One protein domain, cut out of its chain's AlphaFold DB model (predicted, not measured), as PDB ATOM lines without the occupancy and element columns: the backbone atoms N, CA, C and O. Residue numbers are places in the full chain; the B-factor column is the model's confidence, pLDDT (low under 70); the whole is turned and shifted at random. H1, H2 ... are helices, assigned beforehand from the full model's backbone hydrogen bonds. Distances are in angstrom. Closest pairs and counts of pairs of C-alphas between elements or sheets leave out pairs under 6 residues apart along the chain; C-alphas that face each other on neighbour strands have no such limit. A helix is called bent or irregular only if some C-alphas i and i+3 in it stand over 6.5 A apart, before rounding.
ATOM      1  N   LYS A   9     -30.245  15.198  14.455       88.81
ATOM      2  CA  LYS A   9     -28.899  15.458  13.962       88.81
ATOM      3  C   LYS A   9     -27.829  14.917  14.907       88.81
ATOM      4  O   LYS A   9     -26.934  14.214  14.464       88.81
ATOM      5  N   GLN A  10     -27.929  15.204  16.203       90.00
ATOM      6  CA  GLN A  10     -26.924  14.776  17.177       90.00
ATOM      7  C   GLN A  10     -26.937  13.262  17.375       90.00
ATOM      8  O   GLN A  10     -25.874  12.653  17.475       90.00
ATOM      9  N   PHE A  11     -28.123  12.649  17.396       91.19
ATOM     10  CA  PHE A  11     -28.246  11.196  17.448       91.19
ATOM     11  C   PHE A  11     -27.649  10.534  16.199       91.19
ATOM     12  O   PHE A  11     -26.841   9.615  16.321       91.19
ATOM     13  N   ASN A  12     -27.995  11.027  15.005       92.19
ATOM     14  CA  ASN A  12     -27.488  10.504  13.739       92.19
ATOM     15  C   ASN A  12     -25.965  10.668  13.640       92.19
ATOM     16  O   ASN A  12     -25.265   9.704  13.330       92.19
ATOM     17  N   ASP A  13     -25.438  11.845  13.989       92.56
ATOM     18  CA  ASP A  13     -23.997  12.118  14.031       92.56
ATOM     19  C   ASP A  13     -23.284  11.178  15.016       92.56
ATOM     20  O   ASP A  13     -22.249  10.593  14.683       92.56
ATOM     21  N   PHE A  14     -23.849  10.974  16.212       93.25
ATOM     22  CA  PHE A  14     -23.318  10.028  17.193       93.25
ATOM     23  C   PHE A  14     -23.299   8.599  16.647       93.25
ATOM     24  O   PHE A  14     -22.279   7.917  16.749       93.25
ATOM     25  N   LEU A  15     -24.393   8.149  16.030       92.50
ATOM     26  CA  LEU A  15     -24.498   6.797  15.496       92.50
ATOM     27  C   LEU A  15     -23.514   6.569  14.336       92.50
ATOM     28  O   LEU A  15     -22.892   5.507  14.261       92.50
ATOM     29  N   HIS A  16     -23.285   7.582  13.492       92.06
ATOM     30  CA  HIS A  16     -22.223   7.575  12.481       92.06
ATOM     31  C   HIS A  16     -20.834   7.408  13.105       92.06
ATOM     32  O   HIS A  16     -20.059   6.557  12.658       92.06
ATOM     33  N   GLN A  17     -20.509   8.199  14.134       93.81
ATOM     34  CA  GLN A  17     -19.219   8.092  14.822       93.81
ATOM     35  C   GLN A  17     -19.052   6.727  15.495       93.81
ATOM     36  O   GLN A  17     -17.986   6.124  15.384       93.81
ATOM     37  N   LEU A  18     -20.107   6.215  16.130       92.31
ATOM     38  CA  LEU A  18     -20.116   4.908  16.778       92.31
ATOM     39  C   LEU A  18     -19.865   3.787  15.766       92.31
ATOM     40  O   LEU A  18     -18.965   2.978  15.968       92.31
ATOM     41  N   CYS A  19     -20.584   3.775  14.642       89.81
ATOM     42  CA  CYS A  19     -20.394   2.752  13.610       89.81
ATOM     43  C   CYS A  19     -18.999   2.828  12.982       89.81
ATOM     44  O   CYS A  19     -18.358   1.797  12.773       89.81
ATOM     45  N   LYS A  20     -18.488   4.041  12.736       90.88
ATOM     46  CA  LYS A  20     -17.118   4.249  12.251       90.88
ATOM     47  C   LYS A  20     -16.083   3.725  13.248       90.88
ATOM     48  O   LYS A  20     -15.165   3.014  12.845       90.88
ATOM     49  N   PHE A  21     -16.243   4.037  14.534       92.38
ATOM     50  CA  PHE A  21     -15.382   3.535  15.603       92.38
ATOM     51  C   PHE A  21     -15.414   2.005  15.669       92.38
ATOM     52  O   PHE A  21     -14.363   1.369  15.742       92.38
ATOM     53  N   CYS A  22     -16.602   1.407  15.577       91.44
ATOM     54  CA  CYS A  22     -16.755  -0.040  15.583       91.44
ATOM     55  C   CYS A  22     -16.074  -0.699  14.379       91.44
ATOM     56  O   CYS A  22     -15.360  -1.680  14.555       91.44
ATOM     57  N   LEU A  23     -16.217  -0.140  13.174       85.88
ATOM     58  CA  LEU A  23     -15.536  -0.640  11.974       85.88
ATOM     59  C   LEU A  23     -14.005  -0.547  12.083       85.88
ATOM     60  O   LEU A  23     -13.310  -1.466  11.660       85.88
ATOM     61  N   GLN A  24     -13.479   0.533  12.670       91.81
ATOM     62  CA  GLN A  24     -12.035   0.735  12.848       91.81
ATOM     63  C   GLN A  24     -11.402  -0.199  13.891       91.81
ATOM     64  O   GLN A  24     -10.222  -0.513  13.776       91.81
ATOM     65  N   ASN A  25     -12.170  -0.639  14.891       91.25
ATOM     66  CA  ASN A  25     -11.694  -1.498  15.985       91.25
ATOM     67  C   ASN A  25     -12.130  -2.969  15.832       91.25
ATOM     68  O   ASN A  25     -12.098  -3.721  16.801       91.25
ATOM     69  N   ASP A  26     -12.575  -3.367  14.635       88.94
ATOM     70  CA  ASP A  26     -13.100  -4.706  14.323       88.94
ATOM     71  C   ASP A  26     -14.288  -5.159  15.205       88.94
ATOM     72  O   ASP A  26     -14.553  -6.340  15.404       88.94
ATOM     73  N   LEU A  27     -15.084  -4.204  15.690       89.19
ATOM     74  CA  LEU A  27     -16.308  -4.422  16.470       89.19
ATOM     75  C   LEU A  27     -17.552  -4.501  15.569       89.19
ATOM     76  O   LEU A  27     -18.625  -4.006  15.922       89.19
ATOM     77  N   ARG A  28     -17.427  -5.111  14.385       85.88
ATOM     78  CA  ARG A  28     -18.530  -5.240  13.409       85.88
ATOM     79  C   ARG A  28     -19.761  -5.936  13.989       85.88
ATOM     80  O   ARG A  28     -20.880  -5.509  13.720       85.88
ATOM     81  N   SER A  29     -19.549  -6.909  14.872       88.62
ATOM     82  CA  SER A  29     -20.615  -7.617  15.589       88.62
ATOM     83  C   SER A  29     -21.521  -6.691  16.407       88.62
ATOM     84  O   SER A  29     -22.700  -6.992  16.588       88.62
ATOM     85  N   PHE A  30     -21.006  -5.554  16.885       89.12
ATOM     86  CA  PHE A  30     -21.813  -4.562  17.588       89.12
ATOM     87  C   PHE A  30     -22.730  -3.797  16.626       89.12
ATOM     88  O   PHE A  30     -23.915  -3.643  16.915       89.12
ATOM     89  N   CYS A  31     -22.223  -3.380  15.461       88.00
ATOM     90  CA  CYS A  31     -23.051  -2.775  14.412       88.00
ATOM     91  C   CYS A  31     -24.138  -3.748  13.929       88.00
ATOM     92  O   CYS A  31     -25.299  -3.357  13.802       88.00
ATOM     93  N   ASP A  32     -23.790  -5.025  13.748       87.50
ATOM     94  CA  ASP A  32     -24.758  -6.071  13.403       87.50
ATOM     95  C   ASP A  32     -25.820  -6.229  14.501       87.50
ATOM     96  O   ASP A  32     -27.012  -6.336  14.211       87.50
ATOM     97  N   PHE A  33     -25.424  -6.189  15.779       89.69
ATOM     98  CA  PHE A  33     -26.365  -6.238  16.896       89.69
ATOM     99  C   PHE A  33     -27.341  -5.055  16.878       89.69
ATOM    100  O   PHE A  33     -28.548  -5.267  17.029       89.69
ATOM    101  N   LEU A  34     -26.861  -3.830  16.637       89.62
ATOM    102  CA  LEU A  34     -27.726  -2.655  16.479       89.62
ATOM    103  C   LEU A  34     -28.739  -2.860  15.343       89.62
ATOM    104  O   LEU A  34     -29.934  -2.621  15.540       89.62
ATOM    105  N   ALA A  35     -28.292  -3.409  14.210       86.44
ATOM    106  CA  ALA A  35     -29.156  -3.734  13.078       86.44
ATOM    107  C   ALA A  35     -30.247  -4.753  13.454       86.44
ATOM    108  O   ALA A  35     -31.414  -4.565  13.112       86.44
ATOM    109  N   THR A  36     -29.910  -5.801  14.221       87.44
ATOM    110  CA  THR A  36     -30.902  -6.797  14.686       87.44
ATOM    111  C   THR A  36     -31.956  -6.210  15.624       87.44
ATOM    112  O   THR A  36     -33.057  -6.746  15.730       87.44
ATOM    113  N   LYS A  37     -31.635  -5.105  16.307       89.44
ATOM    114  CA  LYS A  37     -32.573  -4.354  17.148       89.44
ATOM    115  C   LYS A  37     -33.375  -3.313  16.368       89.44
ATOM    116  O   LYS A  37     -34.212  -2.652  16.971       89.44
ATOM    117  N   GLY A  38     -33.139  -3.180  15.061       86.12
ATOM    118  CA  GLY A  38     -33.762  -2.152  14.232       86.12
ATOM    119  C   GLY A  38     -33.327  -0.738  14.611       86.12
ATOM    120  O   GLY A  38     -34.040   0.210  14.310       86.12
ATOM    121  N   ILE A  39     -32.189  -0.590  15.300       88.94
ATOM    122  CA  ILE A  39     -31.624   0.724  15.601       88.94
ATOM    123  C   ILE A  39     -31.030   1.248  14.301       88.94
ATOM    124  O   ILE A  39     -30.105   0.646  13.769       88.94
ATOM    125  N   THR A  40     -31.558   2.353  13.795       91.25
ATOM    126  CA  THR A  40     -31.113   3.014  12.563       91.25
ATOM    127  C   THR A  40     -30.968   4.513  12.795       91.25
ATOM    128  O   THR A  40     -31.228   4.993  13.897       91.25
ATOM    129  N   LEU A  41     -30.575   5.272  11.767       91.69
ATOM    130  CA  LEU A  41     -30.693   6.731  11.817       91.69
ATOM    131  C   LEU A  41     -32.166   7.133  11.979       91.69
ATOM    132  O   LEU A  41     -33.068   6.447  11.489       91.69
ATOM    133  N   ILE A  42     -32.398   8.265  12.634       91.56
ATOM    134  CA  ILE A  42     -33.710   8.901  12.718       91.56
ATOM    135  C   ILE A  42     -33.984   9.542  11.363       91.56
ATOM    136  O   ILE A  42     -33.258  10.444  10.936       91.56
ATOM    137  N   SER A  43     -35.021   9.072  10.680       92.12
ATOM    138  CA  SER A  43     -35.422   9.582   9.370       92.12
ATOM    139  C   SER A  43     -36.337  10.802   9.480       92.12
ATOM    140  O   SER A  43     -36.919  11.088  10.530       92.12
ATOM    141  N   LYS A  44     -36.535  11.483   8.353       89.94
ATOM    142  CA  LYS A  44     -37.457  12.612   8.219       89.94
ATOM    143  C   LYS A  44     -38.925  12.244   8.468       89.94
ATOM    144  O   LYS A  44     -39.723  13.114   8.820       89.94
ATOM    145  N   THR A  45     -39.297  10.973   8.279       88.31
ATOM    146  CA  THR A  45     -40.650  10.476   8.583       88.31
ATOM    147  C   THR A  45     -40.860  10.266  10.084       88.31
ATOM    148  O   THR A  45     -41.980  10.448  10.563       88.31
ATOM    149  N   GLU A  46     -39.798   9.966  10.840       86.06
ATOM    150  CA  GLU A  46     -39.832   9.852  12.304       86.06
ATOM    151  C   GLU A  46     -39.739  11.223  12.998       86.06
ATOM    152  O   GLU A  46     -40.517  11.523  13.908       86.06
ATOM    153  N   ALA A  47     -38.825  12.079  12.530       87.31
ATOM    154  CA  ALA A  47     -38.599  13.422  13.054       87.31
ATOM    155  C   ALA A  47     -38.483  14.431  11.901       87.31
ATOM    156  O   ALA A  47     -37.602  14.329  11.054       87.31
ATOM    157  N   ALA A  48     -39.378  15.424  11.860       84.56
ATOM    158  CA  ALA A  48     -39.486  16.371  10.741       84.56
ATOM    159  C   ALA A  48     -38.245  17.272  10.553       84.56
ATOM    160  O   ALA A  48     -38.059  17.859   9.489       84.56
ATOM    161  N   ASP A  49     -37.440  17.388  11.602       84.25
ATOM    162  CA  ASP A  49     -36.173  18.105  11.712       84.25
ATOM    163  C   ASP A  49     -34.949  17.235  11.372       84.25
ATOM    164  O   ASP A  49     -33.817  17.711  11.440       84.25
ATOM    165  N   SER A  50     -35.162  15.977  10.978       87.06
ATOM    166  CA  SER A  50     -34.127  15.150  10.364       87.06
ATOM    167  C   SER A  50     -34.022  15.415   8.860       87.06
ATOM    168  O   SER A  50     -35.025  15.491   8.145       87.06
ATOM    169  N   ASP A  51     -32.787  15.487   8.369       87.81
ATOM    170  CA  ASP A  51     -32.474  15.582   6.940       87.81
ATOM    171  C   ASP A  51     -32.273  14.208   6.275       87.81
ATOM    172  O   ASP A  51     -32.065  14.136   5.067       87.81
ATOM    173  N   VAL A  52     -32.364  13.116   7.042       89.81
ATOM    174  CA  VAL A  52     -32.116  11.749   6.556       89.81
ATOM    175  C   VAL A  52     -33.378  11.164   5.924       89.81
ATOM    176  O   VAL A  52     -34.448  11.140   6.542       89.81
ATOM    177  N   ALA A  53     -33.269  10.651   4.699       90.88
ATOM    178  CA  ALA A  53     -34.380   9.978   4.029       90.88
ATOM    179  C   ALA A  53     -34.701   8.619   4.682       90.88
ATOM    180  O   ALA A  53     -33.840   7.975   5.281       90.88
ATOM    181  N   GLU A  54     -35.943   8.142   4.559       88.88
ATOM    182  CA  GLU A  54     -36.341   6.848   5.136       88.88
ATOM    183  C   GLU A  54     -35.524   5.681   4.553       88.88
ATOM    184  O   GLU A  54     -35.117   4.782   5.293       88.88
ATOM    185  N   GLU A  55     -35.225   5.712   3.249       87.50
ATOM    186  CA  GLU A  55     -34.367   4.705   2.615       87.50
ATOM    187  C   GLU A  55     -32.929   4.713   3.151       87.50
ATOM    188  O   GLU A  55     -32.336   3.649   3.344       87.50
ATOM    189  N   GLU A  56     -32.383   5.895   3.436       87.31
ATOM    190  CA  GLU A  56     -31.022   6.085   3.933       87.31
ATOM    191  C   GLU A  56     -30.907   5.573   5.367       87.31
ATOM    192  O   GLU A  56     -30.020   4.775   5.671       87.31
ATOM    193  N   ALA A  57     -31.865   5.941   6.222       88.44
ATOM    194  CA  ALA A  57     -31.948   5.434   7.584       88.44
ATOM    195  C   ALA A  57     -31.990   3.903   7.610       88.44
ATOM    196  O   ALA A  57     -31.210   3.269   8.320       88.44
ATOM    197  N   ARG A  58     -32.846   3.296   6.781       85.31
ATOM    198  CA  ARG A  58     -32.976   1.836   6.710       85.31
ATOM    199  C   ARG A  58     -31.736   1.146   6.167       85.31
ATOM    200  O   ARG A  58     -31.462   0.032   6.590       85.31
ATOM    201  N   SER A  59     -31.002   1.787   5.261       84.44
ATOM    202  CA  SER A  59     -29.805   1.209   4.637       84.44
ATOM    203  C   SER A  59     -28.537   1.388   5.478       84.44
ATOM    204  O   SER A  59     -27.536   0.734   5.203       84.44
ATOM    205  N   PHE A  60     -28.571   2.224   6.521       83.62
ATOM    206  CA  PHE A  60     -27.398   2.640   7.297       83.62
ATOM    207  C   PHE A  60     -26.558   1.485   7.879       83.62
ATOM    208  O   PHE A  60     -25.331   1.554   7.887       83.62
TER     209      PHE A  60
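AT A GLANCE: This is residues 9 to 60 of the 69 residues of the protein "Ku_PK_bind domain-containing protein" of Eucalyptus grandis (UniProt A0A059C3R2). Two helices, H1 and H2, form a helical hairpin that opens as a V, with its corner at the tight turn of residues 25 to 27. From the end of H2 a long loop crosses the open mouth of the V, reaches out to a turn around Ala 48 and folds back into a short third helix, H3, which lies off to one side of the V and touches neither of the other helices. The printed part has 52 residues with three named helices, in the order H1, H2, H3, and no named strand; the class is all helix, with 31 of the 52 residues in the helices. The whole is compact, with a radius of gyration of the C-alphas of 11.2 A, yet elongated in outline, with spans of 34 by 20 by 13 A.

IN THESE COORDINATES: Begin at the first printed residue and find C-alpha 9 at (-28.899, 15.458, 13.962). From there H1, residues 9 to 24, runs for 16 residues to C-alpha 24 at (-12.035, 0.735, 12.848), and you will see x rise and y fall between these two places. It is the longest helix by residues, 22.4 A from first to last C-alpha. Pass over Asn 25, Asp 26 and Leu 27, and at C-alpha 28, at (-18.530, -5.240, 13.409), you reach H2, residues 28 to 36. This helix has 9 residues and goes back toward lower x, ending at Thr 36, 12.5 A from its first C-alpha to its last. Residues 37 to 53 then hold no named element; look among them for C-alpha 48 at (-39.486, 16.371, 10.741). H3, residues 54 to 59, follows with 6 residues and 8.6 A from first to last C-alpha, and its C-alpha 59 stands at (-29.805, 1.209, 4.637). One more residue, Phe 60, ends the printed part.

HOW THE PARTS SIT: Start with the hairpin of H1 and H2. The two helices touch, with 4 pairs of C-alphas within 8 A. H1 touches H2 with residues 19 to 22 alone. Look at Cys 22 and Arg 28 for the closest C-alphas of the pair, 5.9 A apart. The lines of H1 and H2 stand at a steep tilt of 42 degrees, and the two run opposite ways, with their centres 12.5 A apart. Go on to H3 and you will find it touching no helix: H1 and H3 are apart, and H2 and H3 are apart as well, though they follow each other along the printed part. On the backbone, each O i to N i+4 pair inside H1, H2 and H3 is within hydrogen-bond range. None of the three helices is bent or irregular.

THE WHOLE: To see the full length, go from C-alpha 26 to C-alpha 48: those of Asp 26 and Ala 48 are the two farthest apart in the domain, at 34.0 A. The first and last printed C-alphas, those of Lys 9 and Phe 60, are 14.5 A apart. The residues run from 9 to 60 and the printed part has no cut; the full chain has 69 residues. The link from H1 to H2 is tight, with 3 residues, and the link from H2 to H3 is long, with 17. The C-alphas of that long stretch, residues 37 to 53, lie 4 to 17 A from the mean of all C-alphas. Read the B-factor column for the model's confidence: the mean pLDDT of the printed part is 89.1, and no printed residue is under 70. The mean is 91 in H1, 88 in H2 and 87 in H3.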